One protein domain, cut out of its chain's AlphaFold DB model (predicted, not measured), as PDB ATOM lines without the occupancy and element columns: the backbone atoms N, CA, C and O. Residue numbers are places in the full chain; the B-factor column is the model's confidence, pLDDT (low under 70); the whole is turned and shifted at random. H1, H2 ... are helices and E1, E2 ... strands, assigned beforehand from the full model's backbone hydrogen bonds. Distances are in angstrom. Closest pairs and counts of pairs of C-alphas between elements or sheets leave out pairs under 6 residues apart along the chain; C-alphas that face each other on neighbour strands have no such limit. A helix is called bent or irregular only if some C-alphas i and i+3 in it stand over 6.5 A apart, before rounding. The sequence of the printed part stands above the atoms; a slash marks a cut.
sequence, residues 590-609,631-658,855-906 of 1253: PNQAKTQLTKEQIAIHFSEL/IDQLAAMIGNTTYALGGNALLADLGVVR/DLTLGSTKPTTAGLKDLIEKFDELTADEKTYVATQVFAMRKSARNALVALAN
ATOM      1  N   PRO A 590     -39.072 -21.558  36.623       94.12
ATOM      2  CA  PRO A 590     -39.462 -20.441  35.763       94.12
ATOM      3  C   PRO A 590     -38.593 -20.367  34.502       94.12
ATOM      4  O   PRO A 590     -37.508 -20.936  34.450       94.12
ATOM      5  N   ASN A 591     -39.041 -19.644  33.479       94.19
ATOM      6  CA  ASN A 591     -38.177 -19.338  32.342       94.19
ATOM      7  C   ASN A 591     -37.113 -18.300  32.747       94.19
ATOM      8  O   ASN A 591     -37.367 -17.408  33.559       94.19
ATOM      9  N   GLN A 592     -35.929 -18.389  32.143       93.94
ATOM     10  CA  GLN A 592     -34.862 -17.396  32.278       93.94
ATOM     11  C   GLN A 592     -33.972 -17.385  31.036       93.94
ATOM     12  O   GLN A 592     -33.770 -18.421  30.387       93.94
ATOM     13  N   ALA A 593     -33.362 -16.239  30.752       94.06
ATOM     14  CA  ALA A 593     -32.330 -16.142  29.736       94.06
ATOM     15  C   ALA A 593     -31.069 -16.899  30.188       94.06
ATOM     16  O   ALA A 593     -30.631 -16.811  31.339       94.06
ATOM     17  N   LYS A 594     -30.455 -17.649  29.267       90.19
ATOM     18  CA  LYS A 594     -29.199 -18.377  29.538       90.19
ATOM     19  C   LYS A 594     -27.978 -17.458  29.516       90.19
ATOM     20  O   LYS A 594     -27.015 -17.677  30.244       90.19
ATOM     21  N   THR A 595     -28.024 -16.432  28.675       91.62
ATOM     22  CA  THR A 595     -26.983 -15.418  28.503       91.62
ATOM     23  C   THR A 595     -27.630 -14.046  28.480       91.62
ATOM     24  O   THR A 595     -28.797 -13.929  28.107       91.62
ATOM     25  N   GLN A 596     -26.875 -13.013  28.849       92.31
ATOM     26  CA  GLN A 596     -27.349 -11.637  28.748       92.31
ATOM     27  C   GLN A 596     -27.702 -11.321  27.290       92.31
ATOM     28  O   GLN A 596     -26.924 -11.620  26.380       92.31
ATOM     29  N   LEU A 597     -28.894 -10.770  27.090       93.19
ATOM     30  CA  LEU A 597     -29.401 -10.349  25.790       93.19
ATOM     31  C   LEU A 597     -28.849  -8.962  25.445       93.19
ATOM     32  O   LEU A 597     -28.710  -8.119  26.331       93.19
ATOM     33  N   THR A 598     -28.542  -8.718  24.169       88.94
ATOM     34  CA  THR A 598     -28.219  -7.363  23.695       88.94
ATOM     35  C   THR A 598     -29.483  -6.514  23.610       88.94
ATOM     36  O   THR A 598     -30.589  -7.051  23.539       88.94
ATOM     37  N   LYS A 599     -29.331  -5.187  23.546       86.44
ATOM     38  CA  LYS A 599     -30.456  -4.251  23.406       86.44
ATOM     39  C   LYS A 599     -31.402  -4.614  22.251       86.44
ATOM     40  O   LYS A 599     -32.606  -4.477  22.393       86.44
ATOM     41  N   GLU A 600     -30.882  -5.120  21.132       89.00
ATOM     42  CA  GLU A 600     -31.672  -5.524  19.955       89.00
ATOM     43  C   GLU A 600     -32.407  -6.862  20.137       89.00
ATOM     44  O   GLU A 600     -33.304  -7.184  19.361       89.00
ATOM     45  N   GLN A 601     -31.994  -7.668  21.117       92.62
ATOM     46  CA  GLN A 601     -32.607  -8.954  21.453       92.62
ATOM     47  C   GLN A 601     -33.683  -8.827  22.539       92.62
ATOM     48  O   GLN A 601     -34.426  -9.784  22.758       92.62
ATOM     49  N   ILE A 602     -33.762  -7.676  23.214       93.00
ATOM     50  CA  ILE A 602     -34.802  -7.374  24.196       93.00
ATOM     51  C   ILE A 602     -36.134  -7.166  23.470       93.00
ATOM     52  O   ILE A 602     -36.260  -6.322  22.589       93.00
ATOM     53  N   ALA A 603     -37.126  -7.974  23.836       93.88
ATOM     54  CA  ALA A 603     -38.478  -7.927  23.296       93.88
ATOM     55  C   ALA A 603     -39.378  -6.939  24.048       93.88
ATOM     56  O   ALA A 603     -40.292  -6.385  23.447       93.88
ATOM     57  N   ILE A 604     -39.137  -6.753  25.350       94.38
ATOM     58  CA  ILE A 604     -39.852  -5.792  26.197       94.38
ATOM     59  C   ILE A 604     -38.810  -4.991  26.966       94.38
ATOM     60  O   ILE A 604     -38.052  -5.567  27.750       94.38
ATOM     61  N   HIS A 605     -38.772  -3.679  26.761       90.19
ATOM     62  CA  HIS A 605     -37.935  -2.779  27.547       90.19
ATOM     63  C   HIS A 605     -38.656  -2.327  28.818       90.19
ATOM     64  O   HIS A 605     -39.875  -2.171  28.838       90.19
ATOM     65  N   PHE A 606     -37.899  -2.054  29.884       91.69
ATOM     66  CA  PHE A 606     -38.475  -1.614  31.158       91.69
ATOM     67  C   PHE A 606     -39.270  -0.301  31.042       91.69
ATOM     68  O   PHE A 606     -40.254  -0.110  31.749       91.69
ATOM     69  N   SER A 607     -38.911   0.577  30.098       86.50
ATOM     70  CA  SER A 607     -39.678   1.789  29.775       86.50
ATOM     71  C   SER A 607     -41.127   1.508  29.376       86.50
ATOM     72  O   SER A 607     -42.000   2.326  29.643       86.50
ATOM     73  N   GLU A 608     -41.413   0.342  28.797       90.88
ATOM     74  CA  GLU A 608     -42.771  -0.068  28.432       90.88
ATOM     75  C   GLU A 608     -43.612  -0.500  29.642       90.88
ATOM     76  O   GLU A 608     -44.809  -0.760  29.492       90.88
ATOM     77  N   LEU A 609     -42.998  -0.626  30.821       92.06
ATOM     78  CA  LEU A 609     -43.644  -1.007  32.075       92.06
ATOM     79  C   LEU A 609     -43.890   0.186  33.007       92.06
ATOM     80  O   LEU A 609     -44.477  -0.012  34.063       92.06
ATOM     81  N   ILE A 631     -29.963 -15.470  35.648       94.31
ATOM     82  CA  ILE A 631     -29.847 -15.656  37.107       94.31
ATOM     83  C   ILE A 631     -28.860 -14.669  37.751       94.31
ATOM     84  O   ILE A 631     -29.090 -14.209  38.868       94.31
ATOM     85  N   ASP A 632     -27.783 -14.299  37.052       92.94
ATOM     86  CA  ASP A 632     -26.844 -13.293  37.559       92.94
ATOM     87  C   ASP A 632     -27.471 -11.899  37.605       92.94
ATOM     88  O   ASP A 632     -27.237 -11.175  38.568       92.94
ATOM     89  N   GLN A 633     -28.276 -11.530  36.603       93.81
ATOM     90  CA  GLN A 633     -29.019 -10.267  36.613       93.81
ATOM     91  C   GLN A 633     -30.044 -10.236  37.751       93.81
ATOM     92  O   GLN A 633     -30.124  -9.226  38.447       93.81
ATOM     93  N   LEU A 634     -30.754 -11.343  38.014       94.88
ATOM     94  CA  LEU A 634     -31.655 -11.456  39.171       94.88
ATOM     95  C   LEU A 634     -30.901 -11.272  40.495       94.88
ATOM     96  O   LEU A 634     -31.278 -10.436  41.311       94.88
ATOM     97  N   ALA A 635     -29.791 -11.991  40.700       93.25
ATOM     98  CA  ALA A 635     -28.981 -11.847  41.911       93.25
ATOM     99  C   ALA A 635     -28.437 -10.422  42.079       93.25
ATOM    100  O   ALA A 635     -28.362  -9.902  43.191       93.25
ATOM    101  N   ALA A 636     -28.046  -9.785  40.976       90.94
ATOM    102  CA  ALA A 636     -27.486  -8.446  40.998       90.94
ATOM    103  C   ALA A 636     -28.550  -7.347  41.193       90.94
ATOM    104  O   ALA A 636     -28.198  -6.284  41.699       90.94
ATOM    105  N   MET A 637     -29.816  -7.603  40.841       91.12
ATOM    106  CA  MET A 637     -30.956  -6.750  41.205       91.12
ATOM    107  C   MET A 637     -31.217  -6.785  42.716       91.12
ATOM    108  O   MET A 637     -31.487  -5.750  43.308       91.12
ATOM    109  N   ILE A 638     -31.090  -7.960  43.341       93.00
ATOM    110  CA  ILE A 638     -31.371  -8.169  44.771       93.00
ATOM    111  C   ILE A 638     -30.268  -7.592  45.667       93.00
ATOM    112  O   ILE A 638     -30.548  -6.998  46.706       93.00
ATOM    113  N   GLY A 639     -29.002  -7.808  45.296       86.62
ATOM    114  CA  GLY A 639     -27.883  -7.618  46.216       86.62
ATOM    115  C   GLY A 639     -27.067  -6.339  46.082       86.62
ATOM    116  O   GLY A 639     -26.246  -6.107  46.946       86.62
ATOM    117  N   ASN A 640     -27.220  -5.532  45.028       79.69
ATOM    118  CA  ASN A 640     -26.417  -4.315  44.799       79.69
ATOM    119  C   ASN A 640     -27.264  -3.045  44.982       79.69
ATOM    120  O   ASN A 640     -27.323  -2.210  44.078       79.69
ATOM    121  N   THR A 641     -27.954  -2.918  46.117       81.31
ATOM    122  CA  THR A 641     -28.987  -1.877  46.308       81.31
ATOM    123  C   THR A 641     -28.648  -0.834  47.372       81.31
ATOM    124  O   THR A 641     -29.510  -0.088  47.824       81.31
ATOM    125  N   THR A 642     -27.371  -0.736  47.763       81.12
ATOM    126  CA  THR A 642     -26.871   0.300  48.682       81.12
ATOM    127  C   THR A 642     -27.345   1.697  48.263       81.12
ATOM    128  O   THR A 642     -26.815   2.265  47.306       81.12
ATOM    129  N   TYR A 643     -28.333   2.231  48.991       81.25
ATOM    130  CA  TYR A 643     -28.979   3.530  48.753       81.25
ATOM    131  C   TYR A 643     -29.487   3.752  47.317       81.25
ATOM    132  O   TYR A 643     -29.613   4.888  46.876       81.25
ATOM    133  N   ALA A 644     -29.782   2.687  46.565       83.94
ATOM    134  CA  ALA A 644     -30.246   2.814  45.188       83.94
ATOM    135  C   ALA A 644     -31.073   1.614  44.729       83.94
ATOM    136  O   ALA A 644     -30.809   0.477  45.108       83.94
ATOM    137  N   LEU A 645     -32.006   1.857  43.811       84.44
ATOM    138  CA  LEU A 645     -32.824   0.835  43.162       84.44
ATOM    139  C   LEU A 645     -32.570   0.828  41.647       84.44
ATOM    140  O   LEU A 645     -32.453   1.883  41.026       84.44
ATOM    141  N   GLY A 646     -32.421  -0.365  41.056       77.38
ATOM    142  CA  GLY A 646     -32.235  -0.582  39.607       77.38
ATOM    143  C   GLY A 646     -30.849  -0.234  39.032       77.38
ATOM    144  O   GLY A 646     -30.534  -0.598  37.901       77.38
ATOM    145  N   GLY A 647     -29.981   0.418  39.813       66.75
ATOM    146  CA  GLY A 647     -28.687   0.973  39.402       66.75
ATOM    147  C   GLY A 647     -27.553   0.003  39.100       66.75
ATOM    148  O   GLY A 647     -26.500   0.081  39.732       66.75
ATOM    149  N   ASN A 648     -27.728  -0.886  38.126       73.50
ATOM    150  CA  ASN A 648     -26.764  -1.937  37.835       73.50
ATOM    151  C   ASN A 648     -26.418  -2.013  36.341       73.50
ATOM    152  O   ASN A 648     -27.298  -2.167  35.500       73.50
ATOM    153  N   ALA A 649     -25.122  -1.986  36.011       77.31
ATOM    154  CA  ALA A 649     -24.640  -2.092  34.630       77.31
ATOM    155  C   ALA A 649     -25.104  -3.380  33.920       77.31
ATOM    156  O   ALA A 649     -25.281  -3.375  32.707       77.31
ATOM    157  N   LEU A 650     -25.358  -4.464  34.667       83.62
ATOM    158  CA  LEU A 650     -25.906  -5.711  34.119       83.62
ATOM    159  C   LEU A 650     -27.366  -5.582  33.657       83.62
ATOM    160  O   LEU A 650     -27.847  -6.444  32.929       83.62
ATOM    161  N   LEU A 651     -28.080  -4.541  34.087       86.06
ATOM    162  CA  LEU A 651     -29.490  -4.301  33.765       86.06
ATOM    163  C   LEU A 651     -29.678  -3.199  32.713       86.06
ATOM    164  O   LEU A 651     -30.802  -2.955  32.280       86.06
ATOM    165  N   ALA A 652     -28.593  -2.551  32.275       83.50
ATOM    166  CA  ALA A 652     -28.653  -1.392  31.387       83.50
ATOM    167  C   ALA A 652     -29.332  -1.703  30.041       83.50
ATOM    168  O   ALA A 652     -30.156  -0.917  29.577       83.50
ATOM    169  N   ASP A 653     -29.054  -2.869  29.445       87.44
ATOM    170  CA  ASP A 653     -29.653  -3.274  28.161       87.44
ATOM    171  C   ASP A 653     -31.173  -3.512  28.261       87.44
ATOM    172  O   ASP A 653     -31.898  -3.294  27.291       87.44
ATOM    173  N   LEU A 654     -31.669  -3.889  29.449       88.31
ATOM    174  CA  LEU A 654     -33.102  -4.040  29.745       88.31
ATOM    175  C   LEU A 654     -33.808  -2.682  29.918       88.31
ATOM    176  O   LEU A 654     -35.038  -2.629  29.941       88.31
ATOM    177  N   GLY A 655     -33.051  -1.585  30.026       84.81
ATOM    178  CA  GLY A 655     -33.575  -0.236  30.242       84.81
ATOM    179  C   GLY A 655     -34.006   0.050  31.682       84.81
ATOM    180  O   GLY A 655     -34.743   1.007  31.903       84.81
ATOM    181  N   VAL A 656     -33.586  -0.768  32.658       87.50
ATOM    182  CA  VAL A 656     -33.888  -0.528  34.077       87.50
ATOM    183  C   VAL A 656     -33.159   0.731  34.539       87.50
ATOM    184  O   VAL A 656     -31.935   0.828  34.427       87.50
ATOM    185  N   VAL A 657     -33.914   1.705  35.041       82.94
ATOM    186  CA  VAL A 657     -33.371   2.990  35.495       82.94
ATOM    187  C   VAL A 657     -32.821   2.893  36.913       82.94
ATOM    188  O   VAL A 657     -33.259   2.073  37.717       82.94
ATOM    189  N   ARG A 658     -31.863   3.767  37.227       84.69
ATOM    190  CA  ARG A 658     -31.350   3.938  38.585       84.69
ATOM    191  C   ARG A 658     -32.095   5.066  39.285       84.69
ATOM    192  O   ARG A 658     -32.129   6.177  38.761       84.69
ATOM    193  N   ASP A 855     -37.227  -8.626  49.472       97.56
ATOM    194  CA  ASP A 855     -36.860  -8.583  48.060       97.56
ATOM    195  C   ASP A 855     -35.411  -8.126  47.818       97.56
ATOM    196  O   ASP A 855     -34.761  -8.605  46.889       97.56
ATOM    197  N   LEU A 856     -34.892  -7.207  48.640       96.25
ATOM    198  CA  LEU A 856     -33.607  -6.530  48.418       96.25
ATOM    199  C   LEU A 856     -32.723  -6.535  49.670       96.25
ATOM    200  O   LEU A 856     -33.222  -6.368  50.779       96.25
ATOM    201  N   THR A 857     -31.400  -6.623  49.506       94.88
ATOM    202  CA  THR A 857     -30.467  -6.297  50.599       94.88
ATOM    203  C   THR A 857     -30.062  -4.832  50.530       94.88
ATOM    204  O   THR A 857     -29.510  -4.423  49.502       94.88
ATOM    205  N   LEU A 858     -30.177  -4.078  51.624       94.38
ATOM    206  CA  LEU A 858     -29.519  -2.774  51.742       94.38
ATOM    207  C   LEU A 858     -28.004  -2.969  51.912       94.38
ATOM    208  O   LEU A 858     -27.456  -2.969  53.013       94.38
ATOM    209  N   GLY A 859     -27.316  -3.217  50.803       89.62
ATOM    210  CA  GLY A 859     -25.908  -3.590  50.784       89.62
ATOM    211  C   GLY A 859     -25.451  -4.065  49.409       89.62
ATOM    212  O   GLY A 859     -26.088  -3.774  48.396       89.62
ATOM    213  N   SER A 860     -24.323  -4.784  49.399       87.75
ATOM    214  CA  SER A 860     -23.709  -5.409  48.213       87.75
ATOM    215  C   SER A 860     -23.808  -6.949  48.205       87.75
ATOM    216  O   SER A 860     -23.243  -7.617  47.330       87.75
ATOM    217  N   THR A 861     -24.490  -7.537  49.193       90.81
ATOM    218  CA  THR A 861     -24.591  -8.992  49.352       90.81
ATOM    219  C   THR A 861     -25.726  -9.549  48.506       90.81
ATOM    220  O   THR A 861     -26.876  -9.188  48.679       90.81
ATOM    221  N   LYS A 862     -25.434 -10.512  47.630       89.38
ATOM    222  CA  LYS A 862     -26.433 -11.134  46.748       89.38
ATOM    223  C   LYS A 862     -26.694 -12.605  47.078       89.38
ATOM    224  O   LYS A 862     -25.807 -13.268  47.625       89.38
ATOM    225  N   PRO A 863     -27.863 -13.151  46.700       89.25
ATOM    226  CA  PRO A 863     -28.062 -14.596  46.628       89.25
ATOM    227  C   PRO A 863     -26.968 -15.265  45.783       89.25
ATOM    228  O   PRO A 863     -26.511 -14.711  44.778       89.25
ATOM    229  N   THR A 864     -26.520 -16.453  46.194       83.38
ATOM    230  CA  THR A 864     -25.455 -17.167  45.476       83.38
ATOM    231  C   THR A 864     -25.963 -17.737  44.152       83.38
ATOM    232  O   THR A 864     -27.003 -18.387  44.101       83.38
ATOM    233  N   THR A 865     -25.210 -17.521  43.069       86.94
ATOM    234  CA  THR A 865     -25.480 -18.120  41.745       86.94
ATOM    235  C   THR A 865     -24.484 -19.229  41.389       86.94
ATOM    236  O   THR A 865     -24.621 -19.891  40.358       86.94
ATOM    237  N   ALA A 866     -23.481 -19.459  42.244       82.69
ATOM    238  CA  ALA A 866     -22.445 -20.464  42.032       82.69
ATOM    239  C   ALA A 866     -23.045 -21.879  42.065       82.69
ATOM    240  O   ALA A 866     -23.757 -22.234  42.999       82.69
ATOM    241  N   GLY A 867     -22.778 -22.682  41.030       85.81
ATOM    242  CA  GLY A 867     -23.339 -24.031  40.867       85.81
ATOM    243  C   GLY A 867     -24.817 -24.071  40.457       85.81
ATOM    244  O   GLY A 867     -25.232 -25.029  39.813       85.81
ATOM    245  N   LEU A 868     -25.604 -23.022  40.735       88.81
ATOM    246  CA  LEU A 868     -27.024 -22.959  40.372       88.81
ATOM    247  C   LEU A 868     -27.239 -23.002  38.851       88.81
ATOM    248  O   LEU A 868     -28.156 -23.665  38.379       88.81
ATOM    249  N   LYS A 869     -26.366 -22.355  38.069       89.50
ATOM    250  CA  LYS A 869     -26.439 -22.370  36.595       89.50
ATOM    251  C   LYS A 869     -26.269 -23.772  36.012       89.50
ATOM    252  O   LYS A 869     -27.066 -24.181  35.174       89.50
ATOM    253  N   ASP A 870     -25.278 -24.515  36.501       90.00
ATOM    254  CA  ASP A 870     -25.009 -25.883  36.050       90.00
ATOM    255  C   ASP A 870     -26.186 -26.812  36.385       90.00
ATOM    256  O   ASP A 870     -26.538 -27.691  35.597       90.00
ATOM    257  N   LEU A 871     -26.815 -26.601  37.546       91.44
ATOM    258  CA  LEU A 871     -28.014 -27.332  37.954       91.44
ATOM    259  C   LEU A 871     -29.225 -26.986  37.074       91.44
ATOM    260  O   LEU A 871     -29.977 -27.883  36.710       91.44
ATOM    261  N   ILE A 872     -29.393 -25.720  36.680       92.50
ATOM    262  CA  ILE A 872     -30.446 -25.294  35.742       92.50
ATOM    263  C   ILE A 872     -30.262 -25.950  34.367       92.50
ATOM    264  O   ILE A 872     -31.233 -26.412  33.773       92.50
ATOM    265  N   GLU A 873     -29.033 -26.035  33.852       91.31
ATOM    266  CA  GLU A 873     -28.768 -26.690  32.562       91.31
ATOM    267  C   GLU A 873     -29.080 -28.189  32.578       91.31
ATOM    268  O   GLU A 873     -29.516 -28.739  31.567       91.31
ATOM    269  N   LYS A 874     -28.882 -28.838  33.729       93.94
ATOM    270  CA  LYS A 874     -29.138 -30.267  33.941       93.94
ATOM    271  C   LYS A 874     -30.458 -30.533  34.654       93.94
ATOM    272  O   LYS A 874     -30.638 -31.626  35.180       93.94
ATOM    273  N   PHE A 875     -31.374 -29.561  34.686       93.88
ATOM    274  CA  PHE A 875     -32.553 -29.608  35.552       93.88
ATOM    275  C   PHE A 875     -33.344 -30.910  35.398       93.88
ATOM    276  O   PHE A 875     -33.715 -31.522  36.393       93.88
ATOM    277  N   ASP A 876     -33.529 -31.392  34.168       93.31
ATOM    278  CA  ASP A 876     -34.272 -32.626  33.892       93.31
ATOM    279  C   ASP A 876     -33.612 -33.893  34.461       93.31
ATOM    280  O   ASP A 876     -34.327 -34.843  34.798       93.31
ATOM    281  N   GLU A 877     -32.287 -33.883  34.628       95.31
ATOM    282  CA  GLU A 877     -31.457 -34.975  35.157       95.31
ATOM    283  C   GLU A 877     -31.385 -34.990  36.695       95.31
ATOM    284  O   GLU A 877     -30.919 -35.971  37.277       95.31
ATOM    285  N   LEU A 878     -31.849 -33.924  37.357       91.56
ATOM    286  CA  LEU A 878     -31.802 -33.777  38.813       91.56
ATOM    287  C   LEU A 878     -32.802 -34.690  39.539       91.56
ATOM    288  O   LEU A 878     -33.873 -35.035  39.022       91.56
ATOM    289  N   THR A 879     -32.479 -35.027  40.789       90.94
ATOM    290  CA  THR A 879     -33.419 -35.675  41.714       90.94
ATOM    291  C   THR A 879     -34.609 -34.758  42.033       90.94
ATOM    292  O   THR A 879     -34.564 -33.552  41.810       90.94
ATOM    293  N   ALA A 880     -35.703 -35.311  42.569       88.12
ATOM    294  CA  ALA A 880     -36.892 -34.519  42.913       88.12
ATOM    295  C   ALA A 880     -36.599 -33.416  43.952       88.12
ATOM    296  O   ALA A 880     -37.097 -32.297  43.818       88.12
ATOM    297  N   ASP A 881     -35.763 -33.718  44.947       84.75
ATOM    298  CA  ASP A 881     -35.365 -32.756  45.977       84.75
ATOM    299  C   ASP A 881     -34.494 -31.637  45.366       84.75
ATOM    300  O   ASP A 881     -34.761 -30.456  45.578       84.75
ATOM    301  N   GLU A 882     -33.531 -31.983  44.504       87.12
ATOM    302  CA  GLU A 882     -32.708 -30.997  43.785       87.12
ATOM    303  C   GLU A 882     -33.537 -30.125  42.830       87.12
ATOM    304  O   GLU A 882     -33.317 -28.915  42.757       87.12
ATOM    305  N   LYS A 883     -34.526 -30.702  42.129       91.06
ATOM    306  CA  LYS A 883     -35.469 -29.939  41.293       91.06
ATOM    307  C   LYS A 883     -36.237 -28.919  42.119       91.06
ATOM    308  O   LYS A 883     -36.354 -27.771  41.703       91.06
ATOM    309  N   THR A 884     -36.730 -29.333  43.284       89.44
ATOM    310  CA  THR A 884     -37.469 -28.455  44.196       89.44
ATOM    311  C   THR A 884     -36.586 -27.305  44.670       89.44
ATOM    312  O   THR A 884     -36.985 -26.150  44.563       89.44
ATOM    313  N   TYR A 885     -35.355 -27.590  45.104       86.94
ATOM    314  CA  TYR A 885     -34.391 -26.564  45.513       86.94
ATOM    315  C   TYR A 885     -34.117 -25.538  44.404       86.94
ATOM    316  O   TYR A 885     -34.264 -24.334  44.620       86.94
ATOM    317  N   VAL A 886     -33.755 -26.007  43.204       90.12
ATOM    318  CA  VAL A 886     -33.386 -25.134  42.079       90.12
ATOM    319  C   VAL A 886     -34.575 -24.290  41.626       90.12
ATOM    320  O   VAL A 886     -34.441 -23.075  41.487       90.12
ATOM    321  N   ALA A 887     -35.741 -24.907  41.422       92.31
ATOM    322  CA  ALA A 887     -36.937 -24.197  40.978       92.31
ATOM    323  C   ALA A 887     -37.401 -23.165  42.013       92.31
ATOM    324  O   ALA A 887     -37.697 -22.028  41.645       92.31
ATOM    325  N   THR A 888     -37.388 -23.525  43.297       90.88
ATOM    326  CA  THR A 888     -37.758 -22.614  44.386       90.88
ATOM    327  C   THR A 888     -36.808 -21.427  44.472       90.88
ATOM    328  O   THR A 888     -37.266 -20.290  44.557       90.88
ATOM    329  N   GLN A 889     -35.496 -21.659  44.370       89.94
ATOM    330  CA  GLN A 889     -34.525 -20.573  44.448       89.94
ATOM    331  C   GLN A 889     -34.667 -19.584  43.288       89.94
ATOM    332  O   GLN A 889     -34.678 -18.368  43.490       89.94
ATOM    333  N   VAL A 890     -34.820 -20.094  42.064       93.44
ATOM    334  CA  VAL A 890     -35.033 -19.249  40.882       93.44
ATOM    335  C   VAL A 890     -36.356 -18.491  40.990       93.44
ATOM    336  O   VAL A 890     -36.396 -17.296  40.697       93.44
ATOM    337  N   PHE A 891     -37.422 -19.147  41.452       94.38
ATOM    338  CA  PHE A 891     -38.718 -18.512  41.670       94.38
ATOM    339  C   PHE A 891     -38.643 -17.380  42.701       94.38
ATOM    340  O   PHE A 891     -39.117 -16.281  42.420       94.38
ATOM    341  N   ALA A 892     -38.005 -17.607  43.851       94.06
ATOM    342  CA  ALA A 892     -37.853 -16.612  44.911       94.06
ATOM    343  C   ALA A 892     -37.045 -15.389  44.443       94.06
ATOM    344  O   ALA A 892     -37.481 -14.247  44.610       94.06
ATOM    345  N   MET A 893     -35.912 -15.616  43.764       95.12
ATOM    346  CA  MET A 893     -35.105 -14.537  43.183       95.12
ATOM    347  C   MET A 893     -35.878 -13.748  42.117       95.12
ATOM    348  O   MET A 893     -35.811 -12.520  42.070       95.12
ATOM    349  N   ARG A 894     -36.637 -14.443  41.263       95.69
ATOM    350  CA  ARG A 894     -37.459 -13.816  40.224       95.69
ATOM    351  C   ARG A 894     -38.603 -12.995  40.820       95.69
ATOM    352  O   ARG A 894     -38.815 -11.870  40.378       95.69
ATOM    353  N   LYS A 895     -39.305 -13.521  41.831       95.62
ATOM    354  CA  LYS A 895     -40.361 -12.808  42.570       95.62
ATOM    355  C   LYS A 895     -39.803 -11.533  43.207       95.62
ATOM    356  O   LYS A 895     -40.369 -10.469  42.989       95.62
ATOM    357  N   SER A 896     -38.657 -11.640  43.881       96.62
ATOM    358  CA  SER A 896     -37.979 -10.512  44.533       96.62
ATOM    359  C   SER A 896     -37.614  -9.399  43.546       96.62
ATOM    360  O   SER A 896     -37.991  -8.241  43.717       96.62
ATOM    361  N   ALA A 897     -36.948  -9.760  42.443       95.75
ATOM    362  CA  ALA A 897     -36.596  -8.802  41.399       95.75
ATOM    363  C   ALA A 897     -37.841  -8.151  40.774       95.75
ATOM    364  O   ALA A 897     -37.853  -6.940  40.567       95.75
ATOM    365  N   ARG A 898     -38.904  -8.926  40.510       96.25
ATOM    366  CA  ARG A 898     -40.163  -8.402  39.965       96.25
ATOM    367  C   ARG A 898     -40.813  -7.398  40.915       96.25
ATOM    368  O   ARG A 898     -41.187  -6.330  40.455       96.25
ATOM    369  N   ASN A 899     -40.925  -7.705  42.206       97.25
ATOM    370  CA  ASN A 899     -41.519  -6.799  43.194       97.25
ATOM    371  C   ASN A 899     -40.789  -5.445  43.222       97.25
ATOM    372  O   ASN A 899     -41.416  -4.390  43.138       97.25
ATOM    373  N   ALA A 900     -39.454  -5.478  43.229       95.69
ATOM    374  CA  ALA A 900     -38.619  -4.284  43.170       95.69
ATOM    375  C   ALA A 900     -38.807  -3.482  41.865       95.69
ATOM    376  O   ALA A 900     -38.861  -2.253  41.881       95.69
ATOM    377  N   LEU A 901     -38.942  -4.172  40.729       95.19
ATOM    378  CA  LEU A 901     -39.189  -3.551  39.427       95.19
ATOM    379  C   LEU A 901     -40.603  -2.973  39.307       95.19
ATOM    380  O   LEU A 901     -40.758  -1.922  38.698       95.19
ATOM    381  N   VAL A 902     -41.616  -3.615  39.892       95.12
ATOM    382  CA  VAL A 902     -42.995  -3.100  39.947       95.12
ATOM    383  C   VAL A 902     -43.041  -1.819  40.775       95.12
ATOM    384  O   VAL A 902     -43.599  -0.826  40.310       95.12
ATOM    385  N   ALA A 903     -42.393  -1.797  41.944       94.81
ATOM    386  CA  ALA A 903     -42.283  -0.586  42.756       94.81
ATOM    387  C   ALA A 903     -41.584   0.546  41.982       94.81
ATOM    388  O   ALA A 903     -42.097   1.660  41.918       94.81
ATOM    389  N   LEU A 904     -40.462   0.256  41.311       93.12
ATOM    390  CA  LEU A 904     -39.741   1.236  40.491       93.12
ATOM    391  C   LEU A 904     -40.560   1.736  39.291       93.12
ATOM    392  O   LEU A 904     -40.542   2.922  38.973       93.12
ATOM    393  N   ALA A 905     -41.272   0.839  38.613       91.75
ATOM    394  CA  ALA A 905     -42.104   1.158  37.458       91.75
ATOM    395  C   ALA A 905     -43.240   2.125  37.806       91.75
ATOM    396  O   ALA A 905     -43.628   2.936  36.966       91.75
ATOM    397  N   ASN A 906     -43.748   2.045  39.037       91.00
ATOM    398  CA  ASN A 906     -44.864   2.844  39.530       91.00
ATOM    399  C   ASN A 906     -44.422   4.042  40.390       91.00
ATOM    400  O   ASN A 906     -45.276   4.747  40.918       91.00
TER     401      ASN A 906
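What this domain is: This is residues 590 to 609, 631 to 658 and 855 to 906 of the 1253 residues of a protein of Acholeplasma axanthum (UniProt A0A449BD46). One long helix, H5, runs the length of the domain along one side, and short pieces gather beside it: H2 packs steeply across its second half, with the irregular H3 next to H2. H4 lies near the first half of H5 and H1 near its last residue, while H2 lies between the short strand E1 and the unnamed stretch of residues 590 to 605. The printed part has 100 residues, with five named helices and one named strand in the order H1, H2, H3, E1, H4, H5; the class is mostly helix. It is compact, with a radius of gyration of the C-alphas of 14.1 A, and spans 39 by 32 by 20 A.

How they stand to each other: H5, residues 880 to 905, touches H2, residues 631 to 639, with its residues 890 to 897 alone. The closest C-alphas, those of Met 637 and Ala 897, are 6.0 A apart, and the two helices run the same way at a steep tilt of 57 degrees. H2 touches H3, residues 649 to 654, with the C-alphas of Gln 633 and Leu 650 closest at 6.1 A; they run opposite ways at a steep tilt of 63 degrees. H3 and H5 are apart. H4, residues 868 to 873, only just touches H5, with 3 pairs of C-alphas within 8 A and with residue 886 of H5 alone; the closest are those of Leu 868 and Val 886, 6.9 A apart. Their lines are only just about perpendicular, at 71 degrees. H1, residues 606 to 609, is close to H5 but not clearly touching, the closest C-alphas being those of Leu 609 and Ala 905 at 6.0 A. E1, residues 856 to 858, pairs with no named strand; its closest C-alpha to H2 is that of Leu 856, 4.6 A from that of Ile 638. In H2, H4 and H5 every O i to N i+4 pair is within hydrogen-bond range, and H1 is too short for such a pair. In H3 0 of 2 are, beside 2 of 3 O i to N i+3 pairs.

Where its parts are: H5 measures 36.5 A, from C-alpha 880 at (-36.892, -34.519, 42.913) to C-alpha 905 at (-42.104, 1.158, 37.458). H2 measures 12.3 A and H3 10.0 A; H3 is irregular, with C-alphas 650 and 653 7.4 A apart. H4 measures 8.8 A, E1 6.5 A and H1 5.3 A, with C-alpha 606 at (-38.475, -1.614, 31.158).

The domain as a whole: The two C-alphas farthest apart, those of Tyr 643 and Glu 877, are 40.9 A apart. Residues 610 to 630 and 659 to 854 are not printed; the C-alphas across these cuts are 20.7 A and 16.6 A apart. Of the links that are printed whole, H2 to H3, E1 to H4 and H4 to H5 are short. The mean pLDDT of the printed part is 89.9, and residue 647 is under 70.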